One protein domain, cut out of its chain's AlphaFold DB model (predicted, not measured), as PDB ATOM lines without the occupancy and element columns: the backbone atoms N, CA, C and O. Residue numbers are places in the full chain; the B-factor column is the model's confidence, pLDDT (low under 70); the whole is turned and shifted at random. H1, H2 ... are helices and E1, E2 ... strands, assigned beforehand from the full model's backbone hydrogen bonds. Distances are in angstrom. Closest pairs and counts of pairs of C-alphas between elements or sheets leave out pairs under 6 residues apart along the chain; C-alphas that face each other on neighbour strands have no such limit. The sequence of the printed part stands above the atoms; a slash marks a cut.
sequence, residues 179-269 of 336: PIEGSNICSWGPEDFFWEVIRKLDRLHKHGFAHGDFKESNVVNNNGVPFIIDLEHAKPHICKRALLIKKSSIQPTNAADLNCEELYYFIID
ATOM      1  N   PRO A 179      -6.234  51.544  -3.820       89.12
ATOM      2  CA  PRO A 179      -5.663  50.300  -4.326       89.12
ATOM      3  C   PRO A 179      -6.753  49.357  -4.814       89.12
ATOM      4  O   PRO A 179      -7.869  49.359  -4.283       89.12
ATOM      5  N   ILE A 180      -6.431  48.538  -5.807       87.19
ATOM      6  CA  ILE A 180      -7.367  47.520  -6.260       87.19
ATOM      7  C   ILE A 180      -7.487  46.436  -5.182       87.19
ATOM      8  O   ILE A 180      -6.491  45.900  -4.697       87.19
ATOM      9  N   GLU A 181      -8.721  46.139  -4.776       77.75
ATOM     10  CA  GLU A 181      -8.999  45.166  -3.724       77.75
ATOM     11  C   GLU A 181      -9.174  43.752  -4.290       77.75
ATOM     12  O   GLU A 181      -9.916  43.517  -5.248       77.75
ATOM     13  N   GLY A 182      -8.545  42.790  -3.612       69.19
ATOM     14  CA  GLY A 182      -8.701  41.366  -3.879       69.19
ATOM     15  C   GLY A 182      -7.645  40.797  -4.824       69.19
ATOM     16  O   GLY A 182      -7.244  41.409  -5.806       69.19
ATOM     17  N   SER A 183      -7.227  39.566  -4.529       67.50
ATOM     18  CA  SER A 183      -6.338  38.773  -5.388       67.50
ATOM     19  C   SER A 183      -7.060  38.169  -6.597       67.50
ATOM     20  O   SER A 183      -6.469  37.402  -7.346       67.50
ATOM     21  N   ASN A 184      -8.366  38.414  -6.738       70.50
ATOM     22  CA  ASN A 184      -9.136  37.920  -7.866       70.50
ATOM     23  C   ASN A 184      -9.208  39.016  -8.922       70.50
ATOM     24  O   ASN A 184      -9.920  40.001  -8.753       70.50
ATOM     25  N   ILE A 185      -8.509  38.812 -10.032       70.69
ATOM     26  CA  ILE A 185      -8.463  39.771 -11.128       70.69
ATOM     27  C   ILE A 185      -9.864  40.151 -11.631       70.69
ATOM     28  O   ILE A 185     -10.112  41.294 -11.984       70.69
ATOM     29  N   CYS A 186     -10.834  39.230 -11.575       67.56
ATOM     30  CA  CYS A 186     -12.200  39.471 -12.034       67.56
ATOM     31  C   CYS A 186     -12.954  40.514 -11.189       67.56
ATOM     32  O   CYS A 186     -14.003  40.987 -11.624       67.56
ATOM     33  N   SER A 187     -12.470  40.868  -9.990       72.06
ATOM     34  CA  SER A 187     -13.082  41.909  -9.148       72.06
ATOM     35  C   SER A 187     -12.527  43.311  -9.388       72.06
ATOM     36  O   SER A 187     -13.009  44.259  -8.775       72.06
ATOM     37  N   TRP A 188     -11.537  43.464 -10.265       75.56
ATOM     38  CA  TRP A 188     -10.837  44.732 -10.475       75.56
ATOM     39  C   TRP A 188     -11.660  45.787 -11.204       75.56
ATOM     40  O   TRP A 188     -11.495  46.982 -10.957       75.56
ATOM     41  N   GLY A 189     -12.545  45.362 -12.106       80.94
ATOM     42  CA  GLY A 189     -13.340  46.280 -12.904       80.94
ATOM     43  C   GLY A 189     -13.700  45.740 -14.287       80.94
ATOM     44  O   GLY A 189     -13.549  44.546 -14.552       80.94
ATOM     45  N   PRO A 190     -14.222  46.616 -15.164       87.00
ATOM     46  CA  PRO A 190     -14.506  46.271 -16.551       87.00
ATOM     47  C   PRO A 190     -13.215  45.974 -17.316       87.00
ATOM     48  O   PRO A 190     -12.139  46.436 -16.945       87.00
ATOM     49  N   GLU A 191     -13.337  45.249 -18.424       85.38
ATOM     50  CA  GLU A 191     -12.192  44.827 -19.233       85.38
ATOM     51  C   GLU A 191     -11.285  45.997 -19.670       85.38
ATOM     52  O   GLU A 191     -10.059  45.917 -19.585       85.38
ATOM     53  N   ASP A 192     -11.897  47.119 -20.055       88.56
ATOM     54  CA  ASP A 192     -11.201  48.328 -20.511       88.56
ATOM     55  C   ASP A 192     -10.237  48.895 -19.460       88.56
ATOM     56  O   ASP A 192      -9.222  49.500 -19.810       88.56
ATOM     57  N   PHE A 193     -10.516  48.670 -18.171       90.81
ATOM     58  CA  PHE A 193      -9.629  49.086 -17.091       90.81
ATOM     59  C   PHE A 193      -8.291  48.340 -17.158       90.81
ATOM     60  O   PHE A 193      -7.242  48.968 -17.037       90.81
ATOM     61  N   PHE A 194      -8.294  47.025 -17.401       89.25
ATOM     62  CA  PHE A 194      -7.052  46.247 -17.502       89.25
ATOM     63  C   PHE A 194      -6.236  46.637 -18.720       89.25
ATOM     64  O   PHE A 194      -5.019  46.775 -18.621       89.25
ATOM     65  N   TRP A 195      -6.906  46.850 -19.854       90.62
ATOM     66  CA  TRP A 195      -6.245  47.352 -21.050       90.62
ATOM     67  C   TRP A 195      -5.544  48.672 -20.765       90.62
ATOM     68  O   TRP A 195      -4.381  48.837 -21.122       90.62
ATOM     69  N   GLU A 196      -6.192  49.573 -20.030       93.44
ATOM     70  CA  GLU A 196      -5.573  50.833 -19.643       93.44
ATOM     71  C   GLU A 196      -4.384  50.652 -18.684       93.44
ATOM     72  O   GLU A 196      -3.371  51.335 -18.839       93.44
ATOM     73  N   VAL A 197      -4.435  49.691 -17.752       94.44
ATOM     74  CA  VAL A 197      -3.268  49.337 -16.921       94.44
ATOM     75  C   VAL A 197      -2.105  48.849 -17.792       94.44
ATOM     76  O   VAL A 197      -0.980  49.318 -17.616       94.44
ATOM     77  N   ILE A 198      -2.358  47.961 -18.763       93.56
ATOM     78  CA  ILE A 198      -1.315  47.461 -19.671       93.56
ATOM     79  C   ILE A 198      -0.739  48.604 -20.508       93.56
ATOM     80  O   ILE A 198       0.481  48.710 -20.610       93.56
ATOM     81  N   ARG A 199      -1.573  49.497 -21.064       94.06
ATOM     82  CA  ARG A 199      -1.092  50.660 -21.836       94.06
ATOM     83  C   ARG A 199      -0.191  51.547 -20.988       94.06
ATOM     84  O   ARG A 199       0.841  52.014 -21.464       94.06
ATOM     85  N   LYS A 200      -0.553  51.776 -19.727       96.56
ATOM     86  CA  LYS A 200       0.245  52.577 -18.791       96.56
ATOM     87  C   LYS A 200       1.573  51.901 -18.444       96.56
ATOM     88  O   LYS A 200       2.602  52.575 -18.448       96.56
ATOM     89  N   LEU A 201       1.581  50.586 -18.242       96.69
ATOM     90  CA  LEU A 201       2.813  49.828 -18.013       96.69
ATOM     91  C   LEU A 201       3.715  49.807 -19.260       96.69
ATOM     92  O   LEU A 201       4.912  50.060 -19.157       96.69
ATOM     93  N   ASP A 202       3.143  49.607 -20.449       94.62
ATOM     94  CA  ASP A 202       3.863  49.687 -21.725       94.62
ATOM     95  C   ASP A 202       4.455  51.087 -21.960       94.62
ATOM     96  O   ASP A 202       5.596  51.218 -22.399       94.62
ATOM     97  N   ARG A 203       3.740  52.157 -21.593       95.69
ATOM     98  CA  ARG A 203       4.272  53.529 -21.649       95.69
ATOM     99  C   ARG A 203       5.452  53.740 -20.704       95.69
ATOM    100  O   ARG A 203       6.416  54.388 -21.106       95.69
ATOM    101  N   LEU A 204       5.412  53.179 -19.494       97.44
ATOM    102  CA  LEU A 204       6.556  53.195 -18.575       97.44
ATOM    103  C   LEU A 204       7.766  52.463 -19.188       97.44
ATOM    104  O   LEU A 204       8.883  52.984 -19.175       97.44
ATOM    105  N   HIS A 205       7.526  51.311 -19.818       96.81
ATOM    106  CA  HIS A 205       8.545  50.515 -20.512       96.81
ATOM    107  C   HIS A 205       9.158  51.242 -21.706       96.81
ATOM    108  O   HIS A 205      10.380  51.260 -21.850       96.81
ATOM    109  N   LYS A 206       8.331  51.886 -22.536       93.75
ATOM    110  CA  LYS A 206       8.761  52.736 -23.659       93.75
ATOM    111  C   LYS A 206       9.549  53.957 -23.191       93.75
ATOM    112  O   LYS A 206      10.441  54.410 -23.903       93.75
ATOM    113  N   HIS A 207       9.275  54.446 -21.982       95.25
ATOM    114  CA  HIS A 207      10.073  55.484 -21.329       95.25
ATOM    115  C   HIS A 207      11.432  54.968 -20.810       95.25
ATOM    116  O   HIS A 207      12.251  55.733 -20.309       95.25
ATOM    117  N   GLY A 208      11.710  53.669 -20.943       96.31
ATOM    118  CA  GLY A 208      12.990  53.072 -20.586       96.31
ATOM    119  C   GLY A 208      13.077  52.601 -19.137       96.31
ATOM    120  O   GLY A 208      14.185  52.466 -18.616       96.31
ATOM    121  N   PHE A 209      11.942  52.356 -18.474       97.88
ATOM    122  CA  PHE A 209      11.891  51.866 -17.095       97.88
ATOM    123  C   PHE A 209      10.970  50.656 -16.948       97.88
ATOM    124  O   PHE A 209       9.893  50.599 -17.528       97.88
ATOM    125  N   ALA A 210      11.401  49.691 -16.141       97.88
ATOM    126  CA  ALA A 210      10.539  48.650 -15.594       97.88
ATOM    127  C   ALA A 210      10.175  49.048 -14.166       97.88
ATOM    128  O   ALA A 210      10.987  49.681 -13.480       97.88
ATOM    129  N   HIS A 211       8.989  48.660 -13.714       98.44
ATOM    130  CA  HIS A 211       8.507  48.958 -12.371       98.44
ATOM    131  C   HIS A 211       9.279  48.174 -11.290       98.44
ATOM    132  O   HIS A 211       9.568  48.699 -10.221       98.44
ATOM    133  N   GLY A 212       9.668  46.930 -11.571       97.25
ATOM    134  CA  GLY A 212      10.500  46.064 -10.730       97.25
ATOM    135  C   GLY A 212       9.750  45.251  -9.670       97.25
ATOM    136  O   GLY A 212      10.261  44.218  -9.248       97.25
ATOM    137  N   ASP A 213       8.558  45.689  -9.274       95.75
ATOM    138  CA  ASP A 213       7.631  44.979  -8.373       95.75
ATOM    139  C   ASP A 213       6.181  45.222  -8.825       95.75
ATOM    140  O   ASP A 213       5.347  45.729  -8.078       95.75
ATOM    141  N   PHE A 214       5.904  45.046 -10.122       95.06
ATOM    142  CA  PHE A 214       4.571  45.325 -10.658       95.06
ATOM    143  C   PHE A 214       3.576  44.253 -10.218       95.06
ATOM    144  O   PHE A 214       3.744  43.079 -10.538       95.06
ATOM    145  N   LYS A 215       2.550  44.674  -9.478       90.38
ATOM    146  CA  LYS A 215       1.500  43.810  -8.941       90.38
ATOM    147  C   LYS A 215       0.256  44.618  -8.609       90.38
ATOM    148  O   LYS A 215       0.259  45.848  -8.628       90.38
ATOM    149  N   GLU A 216      -0.775  43.902  -8.209       89.38
ATOM    150  CA  GLU A 216      -2.100  44.386  -7.858       89.38
ATOM    151  C   GLU A 216      -2.121  45.567  -6.896       89.38
ATOM    152  O   GLU A 216      -2.757  46.588  -7.153       89.38
ATOM    153  N   SER A 217      -1.371  45.450  -5.803       90.00
ATOM    154  CA  SER A 217      -1.305  46.478  -4.765       90.00
ATOM    155  C   SER A 217      -0.654  47.781  -5.231       90.00
ATOM    156  O   SER A 217      -0.781  48.794  -4.546       90.00
ATOM    157  N   ASN A 218       0.046  47.747  -6.368       94.88
ATOM    158  CA  ASN A 218       0.812  48.864  -6.916       94.88
ATOM    159  C   ASN A 218       0.070  49.547  -8.080       94.88
ATOM    160  O   ASN A 218       0.636  50.365  -8.806       94.88
ATOM    161  N   VAL A 219      -1.226  49.248  -8.223       95.25
ATOM    162  CA  VAL A 219      -2.159  49.956  -9.098       95.25
ATOM    163  C   VAL A 219      -3.300  50.521  -8.253       95.25
ATOM    164  O   VAL A 219      -3.916  49.816  -7.452       95.25
ATOM    165  N   VAL A 220      -3.599  51.805  -8.437       95.50
ATOM    166  CA  VAL A 220      -4.740  52.479  -7.799       95.50
ATOM    167  C   VAL A 220      -5.772  52.894  -8.840       95.50
ATOM    168  O   VAL A 220      -5.427  53.201  -9.979       95.50
ATOM    169  N   ASN A 221      -7.044  52.898  -8.452       95.19
ATOM    170  CA  ASN A 221      -8.168  53.249  -9.307       95.19
ATOM    171  C   ASN A 221      -8.761  54.606  -8.900       95.19
ATOM    172  O   ASN A 221      -9.389  54.737  -7.844       95.19
ATOM    173  N   ASN A 222      -8.617  55.602  -9.775       95.12
ATOM    174  CA  ASN A 222      -9.276  56.896  -9.664       95.12
ATOM    175  C   ASN A 222     -10.512  56.947 -10.571       95.12
ATOM    176  O   ASN A 222     -10.430  57.390 -11.716       95.12
ATOM    177  N   ASN A 223     -11.668  56.506 -10.069       92.75
ATOM    178  CA  ASN A 223     -12.948  56.581 -10.791       92.75
ATOM    179  C   ASN A 223     -12.913  55.960 -12.206       92.75
ATOM    180  O   ASN A 223     -13.444  56.527 -13.158       92.75
ATOM    181  N   GLY A 224     -12.277  54.798 -12.345       91.88
ATOM    182  CA  GLY A 224     -12.095  54.081 -13.609       91.88
ATOM    183  C   GLY A 224     -10.772  54.379 -14.317       91.88
ATOM    184  O   GLY A 224     -10.482  53.741 -15.323       91.88
ATOM    185  N   VAL A 225      -9.958  55.306 -13.801       94.88
ATOM    186  CA  VAL A 225      -8.640  55.630 -14.360       94.88
ATOM    187  C   VAL A 225      -7.542  54.996 -13.497       94.88
ATOM    188  O   VAL A 225      -7.374  55.416 -12.349       94.88
ATOM    189  N   PRO A 226      -6.783  54.009 -14.008       96.44
ATOM    190  CA  PRO A 226      -5.703  53.387 -13.251       96.44
ATOM    191  C   PRO A 226      -4.472  54.290 -13.158       96.44
ATOM    192  O   PRO A 226      -4.163  55.006 -14.106       96.44
ATOM    193  N   PHE A 227      -3.725  54.208 -12.062       98.12
ATOM    194  CA  PHE A 227      -2.392  54.800 -11.921       98.12
ATOM    195  C   PHE A 227      -1.426  53.782 -11.324       98.12
ATOM    196  O   PHE A 227      -1.793  53.040 -10.413       98.12
ATOM    197  N   ILE A 228      -0.189  53.782 -11.819       98.25
ATOM    198  CA  ILE A 228       0.905  52.953 -11.307       98.25
ATOM    199  C   ILE A 228       1.603  53.718 -10.179       98.25
ATOM    200  O   ILE A 228       1.964  54.884 -10.351       98.25
ATOM    201  N   ILE A 229       1.782  53.076  -9.026       97.94
ATOM    202  CA  ILE A 229       2.385  53.666  -7.822       97.94
ATOM    203  C   ILE A 229       3.533  52.797  -7.303       97.94
ATOM    204  O   ILE A 229       3.689  51.674  -7.747       97.94
ATOM    205  N   ASP A 230       4.274  53.296  -6.310       96.88
ATOM    206  CA  ASP A 230       5.345  52.563  -5.613       96.88
ATOM    207  C   ASP A 230       6.579  52.245  -6.480       96.88
ATOM    208  O   ASP A 230       7.002  51.102  -6.648       96.88
ATOM    209  N   LEU A 231       7.217  53.298  -7.003       98.00
ATOM    210  CA  LEU A 231       8.364  53.190  -7.920       98.00
ATOM    211  C   LEU A 231       9.698  52.897  -7.206       98.00
ATOM    212  O   LEU A 231      10.774  53.162  -7.748       98.00
ATOM    213  N   GLU A 232       9.668  52.360  -5.984       96.25
ATOM    214  CA  GLU A 232      10.873  52.110  -5.180       96.25
ATOM    215  C   GLU A 232      11.779  51.009  -5.752       96.25
ATOM    216  O   GLU A 232      12.974  50.963  -5.457       96.25
ATOM    217  N   HIS A 233      11.220  50.145  -6.601       97.50
ATOM    218  CA  HIS A 233      11.938  49.086  -7.311       97.50
ATOM    219  C   HIS A 233      12.166  49.401  -8.794       97.50
ATOM    220  O   HIS A 233      12.772  48.590  -9.509       97.50
ATOM    221  N   ALA A 234      11.743  50.587  -9.248       98.06
ATOM    222  CA  ALA A 234      11.836  50.961 -10.645       98.06
ATOM    223  C   ALA A 234      13.297  51.070 -11.081       98.06
ATOM    224  O   ALA A 234      14.154  51.609 -10.369       98.06
ATOM    225  N   LYS A 235      13.594  50.543 -12.268       97.50
ATOM    226  CA  LYS A 235      14.961  50.435 -12.784       97.50
ATOM    227  C   LYS A 235      15.007  50.652 -14.294       97.50
ATOM    228  O   LYS A 235      14.030  50.324 -14.971       97.50
ATOM    229  N   PRO A 236      16.137  51.148 -14.833       97.75
ATOM    230  CA  PRO A 236      16.328  51.251 -16.272       97.75
ATOM    231  C   PRO A 236      16.050  49.920 -16.972       97.75
ATOM    232  O   PRO A 236      16.470  48.854 -16.511       97.75
ATOM    233  N   HIS A 237      15.344  49.991 -18.089       95.50
ATOM    234  CA  HIS A 237      14.828  48.847 -18.815       95.50
ATOM    235  C   HIS A 237      14.786  49.147 -20.310       95.50
ATOM    236  O   HIS A 237      14.356  50.211 -20.734       95.50
ATOM    237  N   ILE A 238      15.212  48.181 -21.118       95.75
ATOM    238  CA  ILE A 238      14.981  48.197 -22.561       95.75
ATOM    239  C   ILE A 238      13.968  47.096 -22.816       95.75
ATOM    240  O   ILE A 238      14.317  45.915 -22.734       95.75
ATOM    241  N   CYS A 239      12.728  47.485 -23.094       93.44
ATOM    242  CA  CYS A 239      11.679  46.525 -23.386       93.44
ATOM    243  C   CYS A 239      11.958  45.871 -24.734       93.44
ATOM    244  O   CYS A 239      12.016  46.536 -25.766       93.44
ATOM    245  N   LYS A 240      12.181  44.556 -24.712       91.94
ATOM    246  CA  LYS A 240      12.435  43.752 -25.913       91.94
ATOM    247  C   LYS A 240      11.207  42.951 -26.321       91.94
ATOM    248  O   LYS A 240      11.355  41.909 -26.963       91.94
ATOM    249  N   ARG A 241      10.025  43.421 -25.911       89.38
ATOM    250  CA  ARG A 241       8.761  42.746 -26.161       89.38
ATOM    251  C   ARG A 241       8.650  42.361 -27.632       89.38
ATOM    252  O   ARG A 241       8.774  43.212 -28.508       89.38
ATOM    253  N   ALA A 242       8.464  41.071 -27.877       84.19
ATOM    254  CA  ALA A 242       8.490  40.502 -29.218       84.19
ATOM    255  C   ALA A 242       7.090  40.277 -29.798       84.19
ATOM    256  O   ALA A 242       6.949  40.224 -31.018       84.19
ATOM    257  N   LEU A 243       6.070  40.161 -28.941       82.50
ATOM    258  CA  LEU A 243       4.715  39.770 -29.331       82.50
ATOM    259  C   LEU A 243       3.711  40.895 -29.096       82.50
ATOM    260  O   LEU A 243       3.787  41.613 -28.094       82.50
ATOM    261  N   LEU A 244       2.749  40.989 -30.012       83.25
ATOM    262  CA  LEU A 244       1.534  41.782 -29.849       83.25
ATOM    263  C   LEU A 244       0.649  41.174 -28.756       83.25
ATOM    264  O   LEU A 244       0.369  39.974 -28.776       83.25
ATOM    265  N   ILE A 245       0.168  42.006 -27.836       84.50
ATOM    266  CA  ILE A 245      -0.848  41.614 -26.860       84.50
ATOM    267  C   ILE A 245      -2.193  42.035 -27.435       84.50
ATOM    268  O   ILE A 245      -2.423  43.220 -27.656       84.50
ATOM    269  N   LYS A 246      -3.079  41.073 -27.688       84.56
ATOM    270  CA  LYS A 246      -4.390  41.345 -28.282       84.56
ATOM    271  C   LYS A 246      -5.483  40.508 -27.641       84.56
ATOM    272  O   LYS A 246      -5.262  39.350 -27.274       84.56
ATOM    273  N   LYS A 247      -6.667  41.097 -27.517       83.69
ATOM    274  CA  LYS A 247      -7.845  40.438 -26.953       83.69
ATOM    275  C   LYS A 247      -8.162  39.116 -27.651       83.69
ATOM    276  O   LYS A 247      -8.040  38.990 -28.866       83.69
ATOM    277  N   SER A 248      -8.581  38.131 -26.858       79.31
ATOM    278  CA  SER A 248      -8.983  36.792 -27.303       79.31
ATOM    279  C   SER A 248      -7.882  35.983 -27.999       79.31
ATOM    280  O   SER A 248      -8.142  34.887 -28.489       79.31
ATOM    281  N   SER A 249      -6.639  36.466 -27.989       78.81
ATOM    282  CA  SER A 249      -5.492  35.730 -28.510       78.81
ATOM    283  C   SER A 249      -5.056  34.596 -27.582       78.81
ATOM    284  O   SER A 249      -5.490  34.504 -26.431       78.81
ATOM    285  N   ILE A 250      -4.193  33.714 -28.093       76.94
ATOM    286  CA  ILE A 250      -3.577  32.669 -27.275       76.94
ATOM    287  C   ILE A 250      -2.624  33.333 -26.281       76.94
ATOM    288  O   ILE A 250      -1.768  34.131 -26.664       76.94
ATOM    289  N   GLN A 251      -2.759  32.963 -25.013       82.81
ATOM    290  CA  GLN A 251      -1.829  33.351 -23.962       82.81
ATOM    291  C   GLN A 251      -0.388  32.926 -24.316       82.81
ATOM    292  O   GLN A 251      -0.184  31.779 -24.724       82.81
ATOM    293  N   PRO A 252       0.625  33.797 -24.144       82.62
ATOM    294  CA  PRO A 252       2.025  33.401 -24.262       82.62
ATOM    295  C   PRO A 252       2.335  32.213 -23.343       82.62
ATOM    296  O   PRO A 252       1.906  32.195 -22.190       82.62
ATOM    297  N   THR A 253       3.095  31.228 -23.828       80.75
ATOM    298  CA  THR A 253       3.356  29.995 -23.063       80.75
ATOM    299  C   THR A 253       4.390  30.235 -21.966       80.75
ATOM    300  O   THR A 253       4.385  29.569 -20.931       80.75
ATOM    301  N   ASN A 254       5.320  31.160 -22.204       83.50
ATOM    302  CA  ASN A 254       6.370  31.509 -21.260       83.50
ATOM    303  C   ASN A 254       6.868  32.954 -21.463       83.50
ATOM    304  O   ASN A 254       6.607  33.597 -22.481       83.50
ATOM    305  N   ALA A 255       7.642  33.454 -20.497       86.62
ATOM    306  CA  ALA A 255       8.190  34.810 -20.536       86.62
ATOM    307  C   ALA A 255       9.157  35.062 -21.707       86.62
ATOM    308  O   ALA A 255       9.292  36.206 -22.143       86.62
ATOM    309  N   ALA A 256       9.827  34.024 -22.226       85.94
ATOM    310  CA  ALA A 256      10.736  34.155 -23.363       85.94
ATOM    311  C   ALA A 256       9.981  34.393 -24.678       85.94
ATOM    312  O   ALA A 256      10.519  35.073 -25.549       85.94
ATOM    313  N   ASP A 257       8.736  33.915 -24.791       82.44
ATOM    314  CA  ASP A 257       7.874  34.198 -25.940       82.44
ATOM    315  C   ASP A 257       7.603  35.707 -26.022       82.44
ATOM    316  O   ASP A 257       7.866  36.333 -27.046       82.44
ATOM    317  N   LEU A 258       7.148  36.315 -24.917       87.25
ATOM    318  CA  LEU A 258       6.898  37.758 -24.861       87.25
ATOM    319  C   LEU A 258       8.200  38.569 -24.870       87.25
ATOM    320  O   LEU A 258       8.200  39.695 -25.354       87.25
ATOM    321  N   ASN A 259       9.295  38.010 -24.347       91.50
ATOM    322  CA  ASN A 259      10.604  38.650 -24.184       91.50
ATOM    323  C   ASN A 259      10.566  39.913 -23.289       91.50
ATOM    324  O   ASN A 259      11.327  40.867 -23.474       91.50
ATOM    325  N   CYS A 260       9.658  39.909 -22.306       94.38
ATOM    326  CA  CYS A 260       9.568  40.879 -21.215       94.38
ATOM    327  C   CYS A 260       8.902  40.230 -19.988       94.38
ATOM    328  O   CYS A 260       7.700  39.978 -20.000       94.38
ATOM    329  N   GLU A 261       9.675  39.955 -18.931       94.56
ATOM    330  CA  GLU A 261       9.189  39.231 -17.742       94.56
ATOM    331  C   GLU A 261       8.091  39.986 -16.986       94.56
ATOM    332  O   GLU A 261       7.071  39.397 -16.652       94.56
ATOM    333  N   GLU A 262       8.272  41.286 -16.738       95.38
ATOM    334  CA  GLU A 262       7.306  42.084 -15.970       95.38
ATOM    335  C   GLU A 262       5.942  42.159 -16.663       95.38
ATOM    336  O   GLU A 262       4.918  41.931 -16.024       95.38
ATOM    337  N   LEU A 263       5.930  42.414 -17.979       93.38
ATOM    338  CA  LEU A 263       4.686  42.376 -18.745       93.38
ATOM    339  C   LEU A 263       4.094  40.972 -18.724       93.38
ATOM    340  O   LEU A 263       2.907  40.849 -18.467       93.38
ATOM    341  N   TYR A 264       4.903  39.928 -18.942       93.12
ATOM    342  CA  TYR A 264       4.430  38.545 -18.968       93.12
ATOM    343  C   TYR A 264       3.717  38.173 -17.668       93.12
ATOM    344  O   TYR A 264       2.564  37.760 -17.719       93.12
ATOM    345  N   TYR A 265       4.365  38.367 -16.516       92.12
ATOM    346  CA  TYR A 265       3.786  38.003 -15.224       92.12
ATOM    347  C   TYR A 265       2.507  38.769 -14.912       92.12
ATOM    348  O   TYR A 265       1.608  38.205 -14.304       92.12
ATOM    349  N   PHE A 266       2.397  40.020 -15.356       90.44
ATOM    350  CA  PHE A 266       1.163  40.765 -15.170       90.44
ATOM    351  C   PHE A 266       0.035  40.261 -16.074       90.44
ATOM    352  O   PHE A 266      -1.089  40.069 -15.622       90.44
ATOM    353  N   ILE A 267       0.317  40.057 -17.363       89.62
ATOM    354  CA  ILE A 267      -0.748  39.819 -18.337       89.62
ATOM    355  C   ILE A 267      -1.297  38.400 -18.311       89.62
ATOM    356  O   ILE A 267      -2.445  38.209 -18.705       89.62
ATOM    357  N   ILE A 268      -0.517  37.405 -17.876       87.94
ATOM    358  CA  ILE A 268      -0.970  36.007 -17.875       87.94
ATOM    359  C   ILE A 268      -2.200  35.797 -16.995       87.94
ATOM    360  O   ILE A 268      -3.071  35.017 -17.368       87.94
ATOM    361  N   ASP A 269      -2.317  36.531 -15.895       84.88
ATOM    362  CA  ASP A 269      -3.432  36.370 -14.971       84.88
ATOM    363  C   ASP A 269      -4.671  37.164 -15.405       84.88
ATOM    364  O   ASP A 269      -5.741  36.985 -14.832       84.88
TER     365      ASP A 269
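Overview. This is residues 179 to 269 of the 336 residues of an uncharacterized protein of Hypsizygus marmoreus (UniProt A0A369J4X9). Little regular structure is here: mostly loops, round a long helix, H1, with the short helix H3 beside it and the small hairpin of E1 and E2 packed near its residues 192 to 204. Residues 229 to 254 make a long outlying loop to H2, which meets H3 at a corner. Of 91 printed residues, 36 are in named elements, ordered H1, E1, E2, H2, H3, class mixed. The whole is compact, radius of gyration of the C-alphas 12.8 A, spanning 32 by 32 by 19 A.

Arrangement. Find H1, residues 191 to 206, then the hairpin of E1, residues 219 to 222, and E2, residues 225 to 228, antiparallel at 149 degrees; N 220 and O 227, 2.9 A apart, are within hydrogen-bond range. The closest C-alphas of H1 and E2, Val 197 and Pro 226, are 6.0 A apart. H2, residues 255 to 258, touches H3, residues 261 to 268, only at the corner; the closest C-alphas, Ala 255 and Glu 261, are 5.3 A apart. H1 touches H3 with residues 198 to 202 alone, opposite ways at a shallow tilt of 9 degrees; the closest C-alphas, Leu 201 and Leu 263, are 7.7 A apart. In H1 and H3 every O i to N i+4 pair is within hydrogen-bond range; H2 is too short for one.

Along the chain. From C-alpha 191 at (-12.192, 44.827, -19.233) H1 runs 22.8 A; E1 runs 10.0 A, E2 10.4 A, H2 5.4 A, and H3 10.7 A to C-alpha 268 at (-0.970, 36.007, -17.875).

Size, cuts and confidence. The two C-alphas farthest apart, Asn 223 and Ala 256, are 35.0 A apart. The printed part has no cut; the links H1 to E1 and E2 to H2 are long. Look for pLDDT under 70 at residues 182, 183 and 186.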